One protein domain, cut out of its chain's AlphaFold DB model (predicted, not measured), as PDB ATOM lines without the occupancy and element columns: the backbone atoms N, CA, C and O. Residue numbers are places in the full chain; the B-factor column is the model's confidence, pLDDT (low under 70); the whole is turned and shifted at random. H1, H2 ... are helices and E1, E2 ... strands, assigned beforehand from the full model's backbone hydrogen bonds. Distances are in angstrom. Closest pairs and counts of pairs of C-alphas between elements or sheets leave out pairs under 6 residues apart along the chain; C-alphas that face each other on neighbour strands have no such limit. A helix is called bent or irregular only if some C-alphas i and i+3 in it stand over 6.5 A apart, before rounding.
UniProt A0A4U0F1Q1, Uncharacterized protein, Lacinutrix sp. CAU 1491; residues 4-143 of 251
ATOM      1  N   LYS A   4     -52.262 -42.250 143.323       85.50
ATOM      2  CA  LYS A   4     -51.905 -40.838 143.515       85.50
ATOM      3  C   LYS A   4     -50.775 -40.422 142.574       85.50
ATOM      4  O   LYS A   4     -50.855 -39.348 141.981       85.50
ATOM      5  N   TYR A   5     -49.764 -41.269 142.382       87.56
ATOM      6  CA  TYR A   5     -48.690 -41.036 141.417       87.56
ATOM      7  C   TYR A   5     -49.213 -41.066 139.978       87.56
ATOM      8  O   TYR A   5     -48.860 -40.200 139.178       87.56
ATOM      9  N   ILE A   6     -50.100 -42.014 139.655       86.69
ATOM     10  CA  ILE A   6     -50.741 -42.075 138.334       86.69
ATOM     11  C   ILE A   6     -51.459 -40.758 138.026       86.69
ATOM     12  O   ILE A   6     -51.240 -40.164 136.972       86.69
ATOM     13  N   ASN A   7     -52.252 -40.257 138.971       86.06
ATOM     14  CA  ASN A   7     -53.013 -39.029 138.767       86.06
ATOM     15  C   ASN A   7     -52.138 -37.772 138.701       86.06
ATOM     16  O   ASN A   7     -52.456 -36.856 137.948       86.06
ATOM     17  N   LYS A   8     -51.051 -37.713 139.481       90.69
ATOM     18  CA  LYS A   8     -50.198 -36.520 139.574       90.69
ATOM     19  C   LYS A   8     -49.143 -36.436 138.469       90.69
ATOM     20  O   LYS A   8     -48.750 -35.332 138.111       90.69
ATOM     21  N   THR A   9     -48.685 -37.573 137.951       91.25
ATOM     22  CA  THR A   9     -47.506 -37.626 137.072       91.25
ATOM     23  C   THR A   9     -47.821 -38.265 135.726       91.25
ATOM     24  O   THR A   9     -47.531 -37.688 134.684       91.25
ATOM     25  N   VAL A  10     -48.451 -39.443 135.735       92.12
ATOM     26  CA  VAL A  10     -48.679 -40.233 134.513       92.12
ATOM     27  C   VAL A  10     -49.772 -39.612 133.646       92.12
ATOM     28  O   VAL A  10     -49.584 -39.431 132.446       92.12
ATOM     29  N   LEU A  11     -50.915 -39.270 134.248       91.88
ATOM     30  CA  LEU A  11     -52.047 -38.697 133.523       91.88
ATOM     31  C   LEU A  11     -51.717 -37.352 132.865       91.88
ATOM     32  O   LEU A  11     -52.069 -37.200 131.699       91.88
ATOM     33  N   PRO A  12     -51.072 -36.375 133.531       93.56
ATOM     34  CA  PRO A  12     -50.700 -35.120 132.879       93.56
ATOM     35  C   PRO A  12     -49.796 -35.333 131.664       93.56
ATOM     36  O   PRO A  12     -50.110 -34.832 130.590       93.56
ATOM     37  N   TYR A  13     -48.758 -36.164 131.804       93.94
ATOM     38  CA  TYR A  13     -47.850 -36.482 130.704       93.94
ATOM     39  C   TYR A  13     -48.579 -37.140 129.525       93.94
ATOM     40  O   TYR A  13     -48.479 -36.689 128.388       93.94
ATOM     41  N   LEU A  14     -49.369 -38.188 129.779       93.94
ATOM     42  CA  LEU A  14     -50.096 -38.871 128.707       93.94
ATOM     43  C   LEU A  14     -51.198 -37.999 128.091       93.94
ATOM     44  O   LEU A  14     -51.482 -38.148 126.907       93.94
ATOM     45  N   ASN A  15     -51.799 -37.080 128.853       93.00
ATOM     46  CA  ASN A  15     -52.725 -36.090 128.300       93.00
ATOM     47  C   ASN A  15     -52.026 -35.164 127.307       93.00
ATOM     48  O   ASN A  15     -52.592 -34.887 126.259       93.00
ATOM     49  N   GLU A  16     -50.814 -34.710 127.616       90.19
ATOM     50  CA  GLU A  16     -50.028 -33.871 126.712       90.19
ATOM     51  C   GLU A  16     -49.630 -34.631 125.441       90.19
ATOM     52  O   GLU A  16     -49.743 -34.103 124.338       90.19
ATOM     53  N   VAL A  17     -49.247 -35.905 125.583       91.19
ATOM     54  CA  VAL A  17     -48.907 -36.768 124.444       91.19
ATOM     55  C   VAL A  17     -50.118 -37.026 123.542       91.19
ATOM     56  O   VAL A  17     -49.999 -36.916 122.327       91.19
ATOM     57  N   PHE A  18     -51.274 -37.398 124.101       91.25
ATOM     58  CA  PHE A  18     -52.445 -37.779 123.301       91.25
ATOM     59  C   PHE A  18     -53.324 -36.614 122.870       91.25
ATOM     60  O   PHE A  18     -53.985 -36.713 121.843       91.25
ATOM     61  N   PHE A  19     -53.396 -35.550 123.660       91.88
ATOM     62  CA  PHE A  19     -54.350 -34.462 123.459       91.88
ATOM     63  C   PHE A  19     -53.640 -33.105 123.466       91.88
ATOM     64  O   PHE A  19     -54.001 -32.228 124.260       91.88
ATOM     65  N   PRO A  20     -52.631 -32.914 122.596       85.62
ATOM     66  CA  PRO A  20     -51.900 -31.660 122.529       85.62
ATOM     67  C   PRO A  20     -52.828 -30.500 122.158       85.62
ATOM     68  O   PRO A  20     -53.798 -30.646 121.409       85.62
ATOM     69  N   GLU A  21     -52.529 -29.316 122.688       78.44
ATOM     70  CA  GLU A  21     -53.355 -28.131 122.452       78.44
ATOM     71  C   GLU A  21     -53.228 -27.565 121.034       78.44
ATOM     72  O   GLU A  21     -54.171 -26.935 120.544       78.44
ATOM     73  N   ILE A  22     -52.071 -27.778 120.405       75.56
ATOM     74  CA  ILE A  22     -51.698 -27.278 119.082       75.56
ATOM     75  C   ILE A  22     -51.280 -28.484 118.245       75.56
ATOM     76  O   ILE A  22     -50.400 -29.233 118.648       75.56
ATOM     77  N   LEU A  23     -51.926 -28.680 117.092       75.38
ATOM     78  CA  LEU A  23     -51.627 -29.795 116.183       75.38
ATOM     79  C   LEU A  23     -50.703 -29.385 115.038       75.38
ATOM     80  O   LEU A  23     -49.885 -30.187 114.588       75.38
ATOM     81  N   ILE A  24     -50.890 -28.155 114.553       71.06
ATOM     82  CA  ILE A  24     -50.165 -27.561 113.431       71.06
ATOM     83  C   ILE A  24     -50.049 -26.057 113.682       71.06
ATOM     84  O   ILE A  24     -51.066 -25.397 113.927       71.06
ATOM     85  N   GLY A  25     -48.847 -25.501 113.581       66.75
ATOM     86  CA  GLY A  25     -48.645 -24.054 113.563       66.75
ATOM     87  C   GLY A  25     -47.279 -23.629 114.076       66.75
ATOM     88  O   GLY A  25     -46.351 -24.424 114.155       66.75
ATOM     89  N   GLU A  26     -47.181 -22.359 114.444       61.31
ATOM     90  CA  GLU A  26     -46.007 -21.776 115.085       61.31
ATOM     91  C   GLU A  26     -46.345 -21.376 116.522       61.31
ATOM     92  O   GLU A  26     -47.350 -20.698 116.767       61.31
ATOM     93  N   LEU A  27     -45.514 -21.791 117.479       62.53
ATOM     94  CA  LEU A  27     -45.602 -21.333 118.859       62.53
ATOM     95  C   LEU A  27     -44.899 -19.977 118.971       62.53
ATOM     96  O   LEU A  27     -43.676 -19.877 118.874       62.53
ATOM     97  N   ILE A  28     -45.698 -18.929 119.169       62.50
ATOM     98  CA  ILE A  28     -45.203 -17.560 119.321       62.50
ATOM     99  C   ILE A  28     -44.531 -17.421 120.687       62.50
ATOM    100  O   ILE A  28     -45.174 -17.637 121.717       62.50
ATOM    101  N   GLN A  29     -43.264 -17.016 120.687       63.62
ATOM    102  CA  GLN A  29     -42.532 -16.711 121.910       63.62
ATOM    103  C   GLN A  29     -42.795 -15.269 122.369       63.62
ATOM    104  O   GLN A  29     -43.001 -14.354 121.566       63.62
ATOM    105  N   TYR A  30     -42.805 -15.081 123.687       66.69
ATOM    106  CA  TYR A  30     -42.954 -13.778 124.326       66.69
ATOM    107  C   TYR A  30     -41.759 -13.530 125.241       66.69
ATOM    108  O   TYR A  30     -41.324 -14.434 125.955       66.69
ATOM    109  N   VAL A  31     -41.258 -12.302 125.230       73.12
ATOM    110  CA  VAL A  31     -40.292 -11.781 126.201       73.12
ATOM    111  C   VAL A  31     -40.994 -10.781 127.104       73.12
ATOM    112  O   VAL A  31     -41.984 -10.165 126.716       73.12
ATOM    113  N   VAL A  32     -40.512 -10.670 128.336       73.88
ATOM    114  CA  VAL A  32     -41.008  -9.679 129.289       73.88
ATOM    115  C   VAL A  32     -40.135  -8.439 129.144       73.88
ATOM    116  O   VAL A  32     -38.913  -8.550 129.241       73.88
ATOM    117  N   ASP A  33     -40.750  -7.295 128.862       76.25
ATOM    118  CA  ASP A  33     -40.046  -6.020 128.780       76.25
ATOM    119  C   ASP A  33     -39.599  -5.529 130.171       76.25
ATOM    120  O   ASP A  33     -39.907  -6.114 131.214       76.25
ATOM    121  N   GLU A  34     -38.864  -4.422 130.194       81.94
ATOM    122  CA  GLU A  34     -38.384  -3.777 131.424       81.94
ATOM    123  C   GLU A  34     -39.507  -3.323 132.378       81.94
ATOM    124  O   GLU A  34     -39.271  -3.151 133.573       81.94
ATOM    125  N   ASN A  35     -40.735  -3.188 131.875       84.50
ATOM    126  CA  ASN A  35     -41.917  -2.784 132.629       84.50
ATOM    127  C   ASN A  35     -42.786  -3.982 133.060       84.50
ATOM    128  O   ASN A  35     -43.819  -3.793 133.709       84.50
ATOM    129  N   GLY A  36     -42.385  -5.214 132.732       80.25
ATOM    130  CA  GLY A  36     -43.117  -6.431 133.071       80.25
ATOM    131  C   GLY A  36     -44.202  -6.838 132.066       80.25
ATOM    132  O   GLY A  36     -44.937  -7.793 132.335       80.25
ATOM    133  N   PHE A  37     -44.334  -6.160 130.923       70.50
ATOM    134  CA  PHE A  37     -45.304  -6.509 129.885       70.50
ATOM    135  C   PHE A  37     -44.766  -7.596 128.953       70.50
ATOM    136  O   PHE A  37     -43.587  -7.637 128.616       70.50
ATOM    137  N   GLN A  38     -45.654  -8.493 128.516       60.56
ATOM    138  CA  GLN A  38     -45.312  -9.523 127.537       60.56
ATOM    139  C   GLN A  38     -45.339  -8.940 126.123       60.56
ATOM    140  O   GLN A  38     -46.407  -8.623 125.593       60.56
ATOM    141  N   GLU A  39     -44.179  -8.875 125.481       66.06
ATOM    142  CA  GLU A  39     -44.040  -8.517 124.074       66.06
ATOM    143  C   GLU A  39     -43.683  -9.743 123.236       66.06
ATOM    144  O   GLU A  39     -42.944 -10.629 123.663       66.06
ATOM    145  N   ARG A  40     -44.231  -9.823 122.018       64.88
ATOM    146  CA  ARG A  40     -43.854 -10.888 121.078       64.88
ATOM    147  C   ARG A  40     -42.393 -10.701 120.692       64.88
ATOM    148  O   ARG A  40     -42.025  -9.610 120.268       64.88
ATOM    149  N   THR A  41     -41.603 -11.771 120.734       66.12
ATOM    150  CA  THR A  41     -40.167 -11.722 120.399       66.12
ATOM    151  C   THR A  41     -39.884 -11.143 119.014       66.12
ATOM    152  O   THR A  41     -38.883 -10.456 118.840       66.12
ATOM    153  N   ASN A  42     -40.791 -11.359 118.056       66.38
ATOM    154  CA  ASN A  42     -40.625 -10.942 116.660       66.38
ATOM    155  C   ASN A  42     -41.618  -9.864 116.220       66.38
ATOM    156  O   ASN A  42     -41.908  -9.778 115.029       66.38
ATOM    157  N   LYS A  43     -42.213  -9.103 117.153       57.97
ATOM    158  CA  LYS A  43     -43.360  -8.222 116.859       57.97
ATOM    159  C   LYS A  43     -43.139  -7.295 115.656       57.97
ATOM    160  O   LYS A  43     -44.105  -7.054 114.949       57.97
ATOM    161  N   ASP A  44     -41.897  -6.901 115.377       62.59
ATOM    162  CA  ASP A  44     -41.516  -6.054 114.242       62.59
ATOM    163  C   ASP A  44     -40.136  -6.436 113.659       62.59
ATOM    164  O   ASP A  44     -39.451  -5.596 113.081       62.59
ATOM    165  N   LYS A  45     -39.704  -7.696 113.839       62.75
ATOM    166  CA  LYS A  45     -38.358  -8.160 113.454       62.75
ATOM    167  C   LYS A  45     -38.374  -8.972 112.159       62.75
ATOM    168  O   LYS A  45     -39.175  -9.899 112.010       62.75
ATOM    169  N   SER A  46     -37.468  -8.647 111.244       64.75
ATOM    170  CA  SER A  46     -37.140  -9.450 110.067       64.75
ATOM    171  C   SER A  46     -36.388 -10.722 110.480       64.75
ATOM    172  O   SER A  46     -35.592 -10.659 111.412       64.75
ATOM    173  N   PRO A  47     -36.541 -11.859 109.771       63.47
ATOM    174  CA  PRO A  47     -35.679 -13.032 109.954       63.47
ATOM    175  C   PRO A  47     -34.173 -12.755 109.823       63.47
ATOM    176  O   PRO A  47     -33.368 -13.550 110.301       63.47
ATOM    177  N   ASP A  48     -33.808 -11.650 109.167       65.44
ATOM    178  CA  ASP A  48     -32.421 -11.202 109.002       65.44
ATOM    179  C   ASP A  48     -31.909 -10.352 110.184       65.44
ATOM    180  O   ASP A  48     -30.718 -10.036 110.240       65.44
ATOM    181  N   ASP A  49     -32.779  -9.969 111.128       68.88
ATOM    182  CA  ASP A  49     -32.378  -9.209 112.313       68.88
ATOM    183  C   ASP A  49     -31.603 -10.108 113.287       68.88
ATOM    184  O   ASP A  49     -31.971 -11.254 113.551       68.88
ATOM    185  N   TRP A  50     -30.516  -9.581 113.856       72.31
ATOM    186  CA  TRP A  50     -29.597 -10.346 114.711       72.31
ATOM    187  C   TRP A  50     -30.246 -10.873 116.003       72.31
ATOM    188  O   TRP A  50     -29.733 -11.810 116.614       72.31
ATOM    189  N   ASP A  51     -31.355 -10.270 116.422       67.88
ATOM    190  CA  ASP A  51     -32.140 -10.604 117.608       67.88
ATOM    191  C   ASP A  51     -33.528 -11.178 117.258       67.88
ATOM    192  O   ASP A  51     -34.433 -11.208 118.107       67.88
ATOM    193  N   TYR A  52     -33.701 -11.639 116.016       66.31
ATOM    194  CA  TYR A  52     -34.850 -12.428 115.592       66.31
ATOM    195  C   TYR A  52     -34.817 -13.814 116.247       66.31
ATOM    196  O   TYR A  52     -33.857 -14.573 116.102       66.31
ATOM    197  N   ALA A  53     -35.891 -14.174 116.949       65.25
ATOM    198  CA  ALA A  53     -36.030 -15.479 117.585       65.25
ATOM    199  C   ALA A  53     -37.088 -16.292 116.840       65.25
ATOM    200  O   ALA A  53     -38.282 -16.077 117.032       65.25
ATOM    201  N   GLN A  54     -36.667 -17.221 115.981       63.44
ATOM    202  CA  GLN A  54     -37.589 -18.013 115.165       63.44
ATOM    203  C   GLN A  54     -38.667 -18.695 116.026       63.44
ATOM    204  O   GLN A  54     -38.356 -19.348 117.023       63.44
ATOM    205  N   ASN A  55     -39.939 -18.556 115.631       65.69
ATOM    206  CA  ASN A  55     -41.027 -19.284 116.283       65.69
ATOM    207  C   ASN A  55     -40.793 -20.795 116.156       65.69
ATOM    208  O   ASN A  55     -40.334 -21.281 115.120       65.69
ATOM    209  N   GLU A  56     -41.167 -21.553 117.183       65.19
ATOM    210  CA  GLU A  56     -41.069 -23.008 117.119       65.19
ATOM    211  C   GLU A  56     -42.172 -23.552 116.205       65.19
ATOM    212  O   GLU A  56     -43.362 -23.325 116.442       65.19
ATOM    213  N   LEU A  57     -41.781 -24.266 115.148       65.31
ATOM    214  CA  LEU A  57     -42.722 -24.974 114.290       65.31
ATOM    215  C   LEU A  57     -43.243 -26.203 115.034       65.31
ATOM    216  O   LEU A  57     -42.506 -27.152 115.291       65.31
ATOM    217  N   VAL A  58     -44.535 -26.189 115.348       67.94
ATOM    218  CA  VAL A  58     -45.239 -27.313 115.958       67.94
ATOM    219  C   VAL A  58     -45.971 -28.063 114.854       67.94
ATOM    220  O   VAL A  58     -47.029 -27.642 114.385       67.94
ATOM    221  N   ASP A  59     -45.406 -29.196 114.456       74.50
ATOM    222  CA  ASP A  59     -46.051 -30.183 113.596       74.50
ATOM    223  C   ASP A  59     -46.111 -31.507 114.365       74.50
ATOM    224  O   ASP A  59     -45.141 -32.261 114.414       74.50
ATOM    225  N   ILE A  60     -47.237 -31.762 115.036       76.94
ATOM    226  CA  ILE A  60     -47.412 -33.017 115.764       76.94
ATOM    227  C   ILE A  60     -47.964 -34.061 114.807       76.94
ATOM    228  O   ILE A  60     -49.132 -34.000 114.403       76.94
ATOM    229  N   THR A  61     -47.125 -35.043 114.490       81.75
ATOM    230  CA  THR A  61     -47.522 -36.163 113.647       81.75
ATOM    231  C   THR A  61     -48.227 -37.249 114.474       81.75
ATOM    232  O   THR A  61     -47.869 -37.500 115.636       81.75
ATOM    233  N   PRO A  62     -49.241 -37.926 113.908       80.88
ATOM    234  CA  PRO A  62     -49.838 -39.104 114.530       80.88
ATOM    235  C   PRO A  62     -48.793 -40.188 114.863       80.88
ATOM    236  O   PRO A  62     -48.879 -40.845 115.905       80.88
ATOM    237  N   GLU A  63     -47.778 -40.355 114.015       81.38
ATOM    238  CA  GLU A  63     -46.670 -41.295 114.203       81.38
ATOM    239  C   GLU A  63     -45.861 -40.992 115.470       81.38
ATOM    240  O   GLU A  63     -45.585 -41.913 116.247       81.38
ATOM    241  N   ASP A  64     -45.544 -39.720 115.723       86.25
ATOM    242  CA  ASP A  64     -44.811 -39.298 116.921       86.25
ATOM    243  C   ASP A  64     -45.609 -39.564 118.194       86.25
ATOM    244  O   ASP A  64     -45.061 -40.046 119.191       86.25
ATOM    245  N   ILE A  65     -46.919 -39.300 118.168       88.88
ATOM    246  CA  ILE A  65     -47.815 -39.601 119.291       88.88
ATOM    247  C   ILE A  65     -47.817 -41.103 119.564       88.88
ATOM    248  O   ILE A  65     -47.641 -41.535 120.708       88.88
ATOM    249  N   LEU A  66     -47.980 -41.915 118.517       88.19
ATOM    250  CA  LEU A  66     -47.980 -43.368 118.640       88.19
ATOM    251  C   LEU A  66     -46.650 -43.885 119.196       88.19
ATOM    252  O   LEU A  66     -46.658 -44.783 120.044       88.19
ATOM    253  N   TYR A  67     -45.528 -43.338 118.725       89.00
ATOM    254  CA  TYR A  67     -44.193 -43.685 119.194       89.00
ATOM    255  C   TYR A  67     -44.018 -43.341 120.676       89.00
ATOM    256  O   TYR A  67     -43.731 -44.240 121.469       89.00
ATOM    257  N   LYS A  68     -44.269 -42.083 121.071       91.56
ATOM    258  CA  LYS A  68     -44.148 -41.608 122.460       91.56
ATOM    259  C   LYS A  68     -45.018 -42.430 123.408       91.56
ATOM    260  O   LYS A  68     -44.531 -42.921 124.426       91.56
ATOM    261  N   ALA A  69     -46.280 -42.654 123.043       90.94
ATOM    262  CA  ALA A  69     -47.202 -43.433 123.857       90.94
ATOM    263  C   ALA A  69     -46.749 -44.892 124.007       90.94
ATOM    264  O   ALA A  69     -46.663 -45.400 125.125       90.94
ATOM    265  N   LYS A  70     -46.423 -45.581 122.901       88.75
ATOM    266  CA  LYS A  70     -45.939 -46.972 122.950       88.75
ATOM    267  C   LYS A  70     -44.669 -47.093 123.776       88.75
ATOM    268  O   LYS A  70     -44.575 -48.007 124.588       88.75
ATOM    269  N   HIS A  71     -43.714 -46.193 123.555       90.19
ATOM    270  CA  HIS A  71     -42.464 -46.173 124.297       90.19
ATOM    271  C   HIS A  71     -42.748 -46.073 125.798       90.19
ATOM    272  O   HIS A  71     -42.336 -46.952 126.546       90.19
ATOM    273  N   TYR A  72     -43.568 -45.101 126.208       92.06
ATOM    274  CA  TYR A  72     -43.919 -44.890 127.609       92.06
ATOM    275  C   TYR A  72     -44.597 -46.104 128.259       92.06
ATOM    276  O   TYR A  72     -44.214 -46.519 129.354       92.06
ATOM    277  N   PHE A  73     -45.589 -46.710 127.598       90.38
ATOM    278  CA  PHE A  73     -46.267 -47.897 128.131       90.38
ATOM    279  C   PHE A  73     -45.335 -49.114 128.214       90.38
ATOM    280  O   PHE A  73     -45.413 -49.864 129.186       90.38
ATOM    281  N   ASN A  74     -44.436 -49.291 127.240       86.69
ATOM    282  CA  ASN A  74     -43.485 -50.402 127.225       86.69
ATOM    283  C   ASN A  74     -42.401 -50.265 128.303       86.69
ATOM    284  O   ASN A  74     -41.972 -51.272 128.855       86.69
ATOM    285  N   THR A  75     -41.947 -49.047 128.612       89.19
ATOM    286  CA  THR A  75     -40.890 -48.821 129.612       89.19
ATOM    287  C   THR A  75     -41.417 -48.767 131.043       89.19
ATOM    288  O   THR A  75     -40.670 -49.034 131.980       89.19
ATOM    289  N   SER A  76     -42.693 -48.422 131.235       85.75
ATOM    290  CA  SER A  76     -43.257 -48.167 132.568       85.75
ATOM    291  C   SER A  76     -43.786 -49.413 133.292       85.75
ATOM    292  O   SER A  76     -44.099 -49.320 134.477       85.75
ATOM    293  N   ASN A  77     -43.883 -50.569 132.619       85.19
ATOM    294  CA  ASN A  77     -44.302 -51.857 133.205       85.19
ATOM    295  C   ASN A  77     -45.584 -51.775 134.068       85.19
ATOM    296  O   ASN A  77     -45.628 -52.271 135.195       85.19
ATOM    297  N   PHE A  78     -46.635 -51.126 133.557       88.00
ATOM    298  CA  PHE A  78     -47.901 -50.985 134.283       88.00
ATOM    299  C   PHE A  78     -48.642 -52.319 134.444       88.00
ATOM    300  O   PHE A  78     -48.672 -53.147 133.534       88.00
ATOM    301  N   THR A  79     -49.314 -52.497 135.581       88.62
ATOM    302  CA  THR A  79     -50.269 -53.595 135.773       88.62
ATOM    303  C   THR A  79     -51.586 -53.309 135.052       88.62
ATOM    304  O   THR A  79     -51.924 -52.157 134.779       88.62
ATOM    305  N   GLN A  80     -52.387 -54.347 134.803       86.88
ATOM    306  CA  GLN A  80     -53.675 -54.207 134.116       86.88
ATOM    307  C   GLN A  80     -54.610 -53.187 134.789       86.88
ATOM    308  O   GLN A  80     -55.148 -52.302 134.130       86.88
ATOM    309  N   THR A  81     -54.737 -53.240 136.117       86.06
ATOM    310  CA  THR A  81     -55.569 -52.304 136.893       86.06
ATOM    311  C   THR A  81     -55.066 -50.858 136.800       86.06
ATOM    312  O   THR A  81     -55.854 -49.912 136.806       86.06
ATOM    313  N   GLN A  82     -53.749 -50.657 136.688       90.12
ATOM    314  CA  GLN A  82     -53.175 -49.323 136.489       90.12
ATOM    315  C   GLN A  82     -53.476 -48.803 135.083       90.12
ATOM    316  O   GLN A  82     -53.865 -47.647 134.942       90.12
ATOM    317  N   ILE A  83     -53.363 -49.659 134.063       90.56
ATOM    318  CA  ILE A  83     -53.730 -49.338 132.678       90.56
ATOM    319  C   ILE A  83     -55.212 -48.931 132.602       90.56
ATOM    320  O   ILE A  83     -55.533 -47.902 132.010       90.56
ATOM    321  N   GLU A  84     -56.108 -49.669 133.261       88.81
ATOM    322  CA  GLU A  84     -57.535 -49.330 133.380       88.81
ATOM    323  C   GLU A  84     -57.760 -47.959 134.024       88.81
ATOM    324  O   GLU A  84     -58.498 -47.131 133.485       88.81
ATOM    325  N   SER A  85     -57.090 -47.686 135.146       90.56
ATOM    326  CA  SER A  85     -57.185 -46.392 135.829       90.56
ATOM    327  C   SER A  85     -56.664 -45.236 134.970       90.56
ATOM    328  O   SER A  85     -57.271 -44.164 134.959       90.56
ATOM    329  N   ILE A  86     -55.559 -45.439 134.246       94.19
ATOM    330  CA  ILE A  86     -54.988 -44.450 133.324       94.19
ATOM    331  C   ILE A  86     -55.995 -44.138 132.214       94.19
ATOM    332  O   ILE A  86     -56.354 -42.978 132.022       94.19
ATOM    333  N   PHE A  87     -56.511 -45.152 131.516       94.56
ATOM    334  CA  PHE A  87     -57.447 -44.920 130.414       94.56
ATOM    335  C   PHE A  87     -58.789 -44.354 130.878       94.56
ATOM    336  O   PHE A  87     -59.346 -43.513 130.185       94.56
ATOM    337  N   LYS A  88     -59.262 -44.691 132.084       92.19
ATOM    338  CA  LYS A  88     -60.431 -44.025 132.680       92.19
ATOM    339  C   LYS A  88     -60.209 -42.515 132.847       92.19
ATOM    340  O   LYS A  88     -61.124 -41.729 132.608       92.19
ATOM    341  N   GLY A  89     -59.003 -42.106 133.246       92.25
ATOM    342  CA  GLY A  89     -58.618 -40.696 133.337       92.25
ATOM    343  C   GLY A  89     -58.528 -40.018 131.968       92.25
ATOM    344  O   GLY A  89     -59.053 -38.920 131.783       92.25
ATOM    345  N   LEU A  90     -57.899 -40.687 130.999       94.38
ATOM    346  CA  LEU A  90     -57.715 -40.166 129.643       94.38
ATOM    347  C   LEU A  90     -59.024 -40.098 128.841       94.38
ATOM    348  O   LEU A  90     -59.189 -39.167 128.059       94.38
ATOM    349  N   ASP A  91     -59.981 -41.002 129.071       93.31
ATOM    350  CA  ASP A  91     -61.285 -41.007 128.393       93.31
ATOM    351  C   ASP A  91     -62.050 -39.688 128.635       93.31
ATOM    352  O   ASP A  91     -62.691 -39.158 127.727       93.31
ATOM    353  N   MET A  92     -61.918 -39.080 129.819       90.56
ATOM    354  CA  MET A  92     -62.498 -37.758 130.098       90.56
ATOM    355  C   MET A  92     -61.828 -36.639 129.288       90.56
ATOM    356  O   MET A  92     -62.479 -35.681 128.863       90.56
ATOM    357  N   SER A  93     -60.517 -36.734 129.072       92.94
ATOM    358  CA  SER A  93     -59.778 -35.776 128.249       92.94
ATOM    359  C   SER A  93     -60.057 -35.956 126.763       92.94
ATOM    360  O   SER A  93     -60.202 -34.953 126.071       92.94
ATOM    361  N   LEU A  94     -60.243 -37.194 126.297       93.25
ATOM    362  CA  LEU A  94     -60.669 -37.496 124.933       93.25
ATOM    363  C   LEU A  94     -61.986 -36.783 124.591       93.25
ATOM    364  O   LEU A  94     -62.101 -36.173 123.531       93.25
ATOM    365  N   GLU A  95     -62.975 -36.820 125.486       91.62
ATOM    366  CA  GLU A  95     -64.264 -36.155 125.249       91.62
ATOM    367  C   GLU A  95     -64.140 -34.628 125.175       91.62
ATOM    368  O   GLU A  95     -64.838 -33.983 124.391       91.62
ATOM    369  N   ARG A  96     -63.219 -34.034 125.943       90.00
ATOM    370  CA  ARG A  96     -62.888 -32.606 125.816       90.00
ATOM    371  C   ARG A  96     -62.168 -32.321 124.502       90.00
ATOM    372  O   ARG A  96     -62.489 -31.340 123.840       90.00
ATOM    373  N   PHE A  97     -61.243 -33.193 124.112       88.94
ATOM    374  CA  PHE A  97     -60.463 -33.064 122.889       88.94
ATOM    375  C   PHE A  97     -61.350 -33.116 121.641       88.94
ATOM    376  O   PHE A  97     -61.254 -32.218 120.817       88.94
ATOM    377  N   LYS A  98     -62.287 -34.071 121.548       88.31
ATOM    378  CA  LYS A  98     -63.260 -34.183 120.439       88.31
ATOM    379  C   LYS A  98     -64.111 -32.929 120.227       88.31
ATOM    380  O   LYS A  98     -64.513 -32.639 119.109       88.31
ATOM    381  N   LYS A  99     -64.442 -32.226 121.313       86.44
ATOM    382  CA  LYS A  99     -65.291 -31.023 121.287       86.44
ATOM    383  C   LYS A  99     -64.497 -29.749 121.015       86.44
ATOM    384  O   LYS A  99     -65.092 -28.721 120.706       86.44
ATOM    385  N   LYS A 100     -63.173 -29.788 121.181       81.94
ATOM    386  CA  LYS A 100     -62.300 -28.633 120.989       81.94
ATOM    387  C   LYS A 100     -62.045 -28.473 119.496       81.94
ATOM    388  O   LYS A 100     -61.513 -29.381 118.863       81.94
ATOM    389  N   THR A 101     -62.390 -27.314 118.945       74.25
ATOM    390  CA  THR A 101     -61.948 -26.942 117.599       74.25
ATOM    391  C   THR A 101     -60.420 -26.888 117.602       74.25
ATOM    392  O   THR A 101     -59.861 -26.178 118.450       74.25
ATOM    393  N   PRO A 102     -59.729 -27.624 116.713       68.69
ATOM    394  CA  PRO A 102     -58.282 -27.555 116.624       68.69
ATOM    395  C   PRO A 102     -57.839 -26.113 116.422       68.69
ATOM    396  O   PRO A 102     -58.304 -25.425 115.511       68.69
ATOM    397  N   LYS A 103     -56.943 -25.640 117.287       63.31
ATOM    398  CA  LYS A 103     -56.277 -24.365 117.051       63.31
ATOM    399  C   LYS A 103     -55.246 -24.597 115.948       63.31
ATOM    400  O   LYS A 103     -54.309 -25.365 116.142       63.31
ATOM    401  N   SER A 104     -55.438 -23.950 114.805       58.44
ATOM    402  CA  SER A 104     -54.402 -23.781 113.785       58.44
ATOM    403  C   SER A 104     -53.893 -22.345 113.850       58.44
ATOM    404  O   SER A 104     -54.708 -21.422 113.804       58.44
ATOM    405  N   PHE A 105     -52.577 -22.150 113.930       55.94
ATOM    406  CA  PHE A 105     -51.973 -20.827 113.765       55.94
ATOM    407  C   PHE A 105     -51.305 -20.711 112.405       55.94
ATOM    408  O   PHE A 105     -50.796 -21.678 111.841       55.94
ATOM    409  N   VAL A 106     -51.369 -19.501 111.878       50.22
ATOM    410  CA  VAL A 106     -50.943 -19.129 110.538       50.22
ATOM    411  C   VAL A 106     -49.597 -18.459 110.698       50.22
ATOM    412  O   VAL A 106     -49.507 -17.486 111.448       50.22
ATOM    413  N   SER A 107     -48.578 -18.948 110.001       45.25
ATOM    414  CA  SER A 107     -47.344 -18.192 109.842       45.25
ATOM    415  C   SER A 107     -47.283 -17.489 108.501       45.25
ATOM    416  O   SER A 107     -47.920 -17.887 107.518       45.25
ATOM    417  N   PHE A 108     -46.565 -16.376 108.508       42.19
ATOM    418  CA  PHE A 108     -46.337 -15.542 107.347       42.19
ATOM    419  C   PHE A 108     -45.092 -16.059 106.631       42.19
ATOM    420  O   PHE A 108     -44.076 -16.327 107.267       42.19
ATOM    421  N   ASP A 109     -45.152 -16.186 105.304       41.41
ATOM    422  CA  ASP A 109     -43.910 -16.207 104.542       41.41
ATOM    423  C   ASP A 109     -43.310 -14.792 104.510       41.41
ATOM    424  O   ASP A 109     -43.998 -13.797 104.749       41.41
ATOM    425  N   TRP A 110     -42.032 -14.689 104.153       42.88
ATOM    426  CA  TRP A 110     -41.322 -13.419 103.950       42.88
ATOM    427  C   TRP A 110     -41.984 -12.480 102.915       42.88
ATOM    428  O   TRP A 110     -41.538 -11.350 102.731       42.88
ATOM    429  N   LYS A 111     -43.045 -12.927 102.222       49.19
ATOM    430  CA  LYS A 111     -43.852 -12.156 101.266       49.19
ATOM    431  C   LYS A 111     -45.244 -11.782 101.795       49.19
ATOM    432  O   LYS A 111     -46.069 -11.325 101.002       49.19
ATOM    433  N   ASN A 112     -45.538 -11.963 103.086       44.88
ATOM    434  CA  ASN A 112     -46.839 -11.664 103.700       44.88
ATOM    435  C   ASN A 112     -48.043 -12.402 103.073       44.88
ATOM    436  O   ASN A 112     -49.187 -11.960 103.222       44.88
ATOM    437  N   LYS A 113     -47.852 -13.538 102.382       40.56
ATOM    438  CA  LYS A 113     -48.988 -14.308 101.847       40.56
ATOM    439  C   LYS A 113     -49.525 -15.293 102.879       40.56
ATOM    440  O   LYS A 113     -48.972 -16.359 103.129       40.56
ATOM    441  N   CYS A 114     -50.680 -14.930 103.423       44.16
ATOM    442  CA  CYS A 114     -51.491 -15.730 104.327       44.16
ATOM    443  C   CYS A 114     -51.896 -17.078 103.686       44.16
ATOM    444  O   CYS A 114     -52.659 -17.098 102.719       44.16
ATOM    445  N   LYS A 115     -51.421 -18.218 104.208       48.97
ATOM    446  CA  LYS A 115     -51.893 -19.564 103.810       48.97
ATOM    447  C   LYS A 115     -52.941 -20.090 104.804       48.97
ATOM    448  O   LYS A 115     -52.741 -21.114 105.447       48.97
ATOM    449  N   ASN A 116     -54.071 -19.395 104.926       49.19
ATOM    450  CA  ASN A 116     -55.120 -19.731 105.904       49.19
ATOM    451  C   ASN A 116     -55.959 -20.966 105.562       49.19
ATOM    452  O   ASN A 116     -56.419 -21.668 106.455       49.19
ATOM    453  N   GLU A 117     -56.188 -21.254 104.284       48.31
ATOM    454  CA  GLU A 117     -57.310 -22.130 103.914       48.31
ATOM    455  C   GLU A 117     -57.028 -23.634 104.063       48.31
ATOM    456  O   GLU A 117     -57.961 -24.432 104.113       48.31
ATOM    457  N   LYS A 118     -55.758 -24.048 104.183       54.25
ATOM    458  CA  LYS A 118     -55.385 -25.476 104.254       54.25
ATOM    459  C   LYS A 118     -55.212 -26.023 105.676       54.25
ATOM    460  O   LYS A 118     -55.153 -27.237 105.839       54.25
ATOM    461  N   ALA A 119     -55.150 -25.168 106.700       65.69
ATOM    462  CA  ALA A 119     -54.722 -25.581 108.040       65.69
ATOM    463  C   ALA A 119     -55.841 -26.204 108.896       65.69
ATOM    464  O   ALA A 119     -55.585 -27.164 109.613       65.69
ATOM    465  N   ILE A 120     -57.085 -25.715 108.799       71.06
ATOM    466  CA  ILE A 120     -58.208 -26.241 109.601       71.06
ATOM    467  C   ILE A 120     -58.635 -27.648 109.146       71.06
ATOM    468  O   ILE A 120     -58.754 -28.522 110.007       71.06
ATOM    469  N   PRO A 121     -58.845 -27.927 107.838       77.19
ATOM    470  CA  PRO A 121     -59.169 -29.282 107.390       77.19
ATOM    471  C   PRO A 121     -58.080 -30.294 107.761       77.19
ATOM    472  O   PRO A 121     -58.398 -31.393 108.211       77.19
ATOM    473  N   GLU A 122     -56.809 -29.905 107.636       77.81
ATOM    474  CA  GLU A 122     -55.675 -30.756 108.002       77.81
ATOM    475  C   GLU A 122     -55.588 -30.964 109.522       77.81
ATOM    476  O   GLU A 122     -55.400 -32.088 109.979       77.81
ATOM    477  N   ALA A 123     -55.815 -29.924 110.329       78.56
ATOM    478  CA  ALA A 123     -55.852 -30.050 111.783       78.56
ATOM    479  C   ALA A 123     -57.015 -30.940 112.257       78.56
ATOM    480  O   ALA A 123     -56.826 -31.758 113.155       78.56
ATOM    481  N   ASN A 124     -58.190 -30.851 111.623       81.38
ATOM    482  CA  ASN A 124     -59.321 -31.749 111.886       81.38
ATOM    483  C   ASN A 124     -58.993 -33.201 111.506       81.38
ATOM    484  O   ASN A 124     -59.303 -34.130 112.254       81.38
ATOM    485  N   LYS A 125     -58.341 -33.408 110.355       84.62
ATOM    486  CA  LYS A 125     -57.883 -34.730 109.920       84.62
ATOM    487  C   LYS A 125     -56.902 -35.329 110.933       84.62
ATOM    488  O   LYS A 125     -57.132 -36.443 111.402       84.62
ATOM    489  N   ARG A 126     -55.889 -34.565 111.356       83.94
ATOM    490  CA  ARG A 126     -54.928 -34.988 112.389       83.94
ATOM    491  C   ARG A 126     -55.602 -35.277 113.722       83.94
ATOM    492  O   ARG A 126     -55.319 -36.292 114.346       83.94
ATOM    493  N   GLN A 127     -56.538 -34.431 114.146       86.69
ATOM    494  CA  GLN A 127     -57.322 -34.665 115.359       86.69
ATOM    495  C   GLN A 127     -58.020 -36.032 115.305       86.69
ATOM    496  O   GLN A 127     -57.966 -36.795 116.272       86.69
ATOM    497  N   GLN A 128     -58.627 -36.377 114.167       86.94
ATOM    498  CA  GLN A 128     -59.282 -37.667 113.978       86.94
ATOM    499  C   GLN A 128     -58.291 -38.841 113.978       86.94
ATOM    500  O   GLN A 128     -58.573 -39.881 114.575       86.94
ATOM    501  N   GLU A 129     -57.124 -38.690 113.353       87.19
ATOM    502  CA  GLU A 129     -56.058 -39.700 113.357       87.19
ATOM    503  C   GLU A 129     -55.540 -39.970 114.777       87.19
ATOM    504  O   GLU A 129     -55.411 -41.126 115.183       87.19
ATOM    505  N   ILE A 130     -55.357 -38.919 115.577       90.44
ATOM    506  CA  ILE A 130     -54.966 -39.009 116.988       90.44
ATOM    507  C   ILE A 130     -56.025 -39.745 117.812       90.44
ATOM    508  O   ILE A 130     -55.694 -40.645 118.588       90.44
ATOM    509  N   ILE A 131     -57.308 -39.423 117.612       89.56
ATOM    510  CA  ILE A 131     -58.423 -40.134 118.258       89.56
ATOM    511  C   ILE A 131     -58.384 -41.626 117.904       89.56
ATOM    512  O   ILE A 131     -58.558 -42.479 118.782       89.56
ATOM    513  N   ASN A 132     -58.126 -41.958 116.637       85.56
ATOM    514  CA  ASN A 132     -58.050 -43.342 116.177       85.56
ATOM    515  C   ASN A 132     -56.868 -44.080 116.824       85.56
ATOM    516  O   ASN A 132     -57.039 -45.204 117.302       85.56
ATOM    517  N   ILE A 133     -55.700 -43.437 116.909       89.50
ATOM    518  CA  ILE A 133     -54.501 -43.970 117.569       89.50
ATOM    519  C   ILE A 133     -54.754 -44.237 119.050       89.50
ATOM    520  O   ILE A 133     -54.489 -45.346 119.522       89.50
ATOM    521  N   TYR A 134     -55.299 -43.253 119.768       93.69
ATOM    522  CA  TYR A 134     -55.675 -43.402 121.171       93.69
ATOM    523  C   TYR A 134     -56.608 -44.602 121.356       93.69
ATOM    524  O   TYR A 134     -56.327 -45.500 122.151       93.69
ATOM    525  N   THR A 135     -57.685 -44.661 120.567       88.69
ATOM    526  CA  THR A 135     -58.694 -45.725 120.650       88.69
ATOM    527  C   THR A 135     -58.083 -47.102 120.387       88.69
ATOM    528  O   THR A 135     -58.343 -48.054 121.125       88.69
ATOM    529  N   ALA A 136     -57.238 -47.218 119.360       83.94
ATOM    530  CA  ALA A 136     -56.573 -48.465 119.011       83.94
ATOM    531  C   ALA A 136     -55.613 -48.929 120.116       83.94
ATOM    532  O   ALA A 136     -55.632 -50.105 120.492       83.94
ATOM    533  N   LEU A 137     -54.804 -48.017 120.668       88.75
ATOM    534  CA  LEU A 137     -53.857 -48.350 121.731       88.75
ATOM    535  C   LEU A 137     -54.575 -48.722 123.031       88.75
ATOM    536  O   LEU A 137     -54.238 -49.741 123.632       88.75
ATOM    537  N   ARG A 138     -55.595 -47.949 123.418       91.12
ATOM    538  CA  ARG A 138     -56.469 -48.232 124.561       91.12
ATOM    539  C   ARG A 138     -57.029 -49.643 124.484       91.12
ATOM    540  O   ARG A 138     -56.875 -50.422 125.419       91.12
ATOM    541  N   ASN A 139     -57.640 -49.993 123.355       85.38
ATOM    542  CA  ASN A 139     -58.252 -51.307 123.184       85.38
ATOM    543  C   ASN A 139     -57.214 -52.435 123.221       85.38
ATOM    544  O   ASN A 139     -57.453 -53.465 123.848       85.38
ATOM    545  N   LYS A 140     -56.046 -52.221 122.602       86.69
ATOM    546  CA  LYS A 140     -54.937 -53.180 122.632       86.69
ATOM    547  C   LYS A 140     -54.433 -53.429 124.058       86.69
ATOM    548  O   LYS A 140     -54.251 -54.583 124.429       86.69
ATOM    549  N   LEU A 141     -54.190 -52.370 124.831       87.38
ATOM    550  CA  LEU A 141     -53.597 -52.460 126.170       87.38
ATOM    551  C   LEU A 141     -54.588 -52.931 127.232       87.38
ATOM    552  O   LEU A 141     -54.219 -53.689 128.119       87.38
ATOM    553  N   LEU A 142     -55.858 -52.542 127.128       86.06
ATOM    554  CA  LEU A 142     -56.884 -53.014 128.056       86.06
ATOM    555  C   LEU A 142     -57.297 -54.465 127.804       86.06
ATOM    556  O   LEU A 142     -58.156 -54.983 128.511       86.06
ATOM    557  N   GLY A 143     -56.749 -55.117 126.772       71.12
ATOM    558  CA  GLY A 143     -57.216 -56.434 126.357       71.12
ATOM    559  C   GLY A 143     -58.712 -56.433 126.038       71.12
ATOM    560  O   GLY A 143     -59.330 -57.499 126.018       71.12
TER     561      GLY A 143
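Overview. This is residues 4 to 143 of the 251 residues of an uncharacterized protein of Lacinutrix sp. CAU 1491 (UniProt A0A4U0F1Q1). What shape do these atoms make? A narrow ribbon of two strands, E1 and E4, lies between a loose group of four helices at one end and a thin strand hairpin, E2 and E3, at the other, with the long loop of residues 41 to 55 near the hairpin. The helices touch in a ring, H1 to H2 to H4 to H3 and back to H1. What are the counts and the size? The printed part has 140 residues with four named helices and four named strands, in the order H1 E1 E2 E3 E4 H2 H3 H4; it is mostly helix, and both two-stranded sheets are antiparallel. It is loose, with a radius of gyration of the C-alphas of 18.7 A and spans of 54 by 36 by 25 A.

Along the chain. Where are the strands? E1 is residues 22 to 27, E4 is 56 to 59, E2 is 30 to 32 and E3 is 38 to 40. C-alpha 22 is at (-51.698, -27.278, 119.082). Where are the helices? H4, residues 119 to 141, is 32.4 A long and ends with C-alpha 141 at (-53.597, -52.460, 126.170). H3, residues 80 to 99, is 28.9 A long with a kink of 28 degrees near residue 89, and H2, residues 62 to 76, is 21.2 A long. H1, residues 4 to 18, begins at C-alpha 4, (-51.905, -40.838, 143.515), is 20.5 A long, and is only just irregular: C-alphas 8 and 11 are 6.7 A apart.

Arrangement. How are the strands paired? E1 and E4 are antiparallel, with N 25 and O 58 2.9 A apart, within hydrogen-bond range; residues 22 to 24 of E1 also pair, parallel, with residues 103 to 104. E1 runs on into E2 at 46 degrees, and the hairpin E2 and E3 has N 31 and O 39 at 2.8 A. What is near E1? The closest C-alphas of E1 and H4 are those of Leu 23 and Ala 123, 6.1 A apart. How do the helices stand? Their packing is mostly aligned, with three of four touching pairs at a shallow tilt. H2 touches H4 at 28 degrees, the same way, closest at the C-alphas of Pro 62 and Ile 130, 5.7 A, with its residues 62 to 66 alone; H3 and H4 form a helical hairpin at 19 degrees, closest at Phe 87 and Arg 138, C-alphas 6.8 A apart. H1 touches H3 at a steep tilt of 46 degrees, C-alphas of Leu 11 and Ile 86 at 6.5 A, and touches H2 with residues 14 to 18 alone, C-alphas of Val 17 and Ile 65 at 6.0 A. Are the helix backbones complete? Each O i to N i+4 pair is within hydrogen-bond range in H2 and H4, against 9 of 11 in H1 and 13 of 16 in H3.

Size, cuts and confidence. How far does it reach? The two C-alphas farthest apart, those of Glu 34 and Gly 143, are 56.2 A apart. Which links are long, and is there a cut? E3 to E4 and H3 to H4 are long links, and the printed part has no cut. Where is confidence low? The mean pLDDT of the printed part is 77.6; residues 25 to 30, 38 to 49, 51 to 58 and 102 to 119 are under 70.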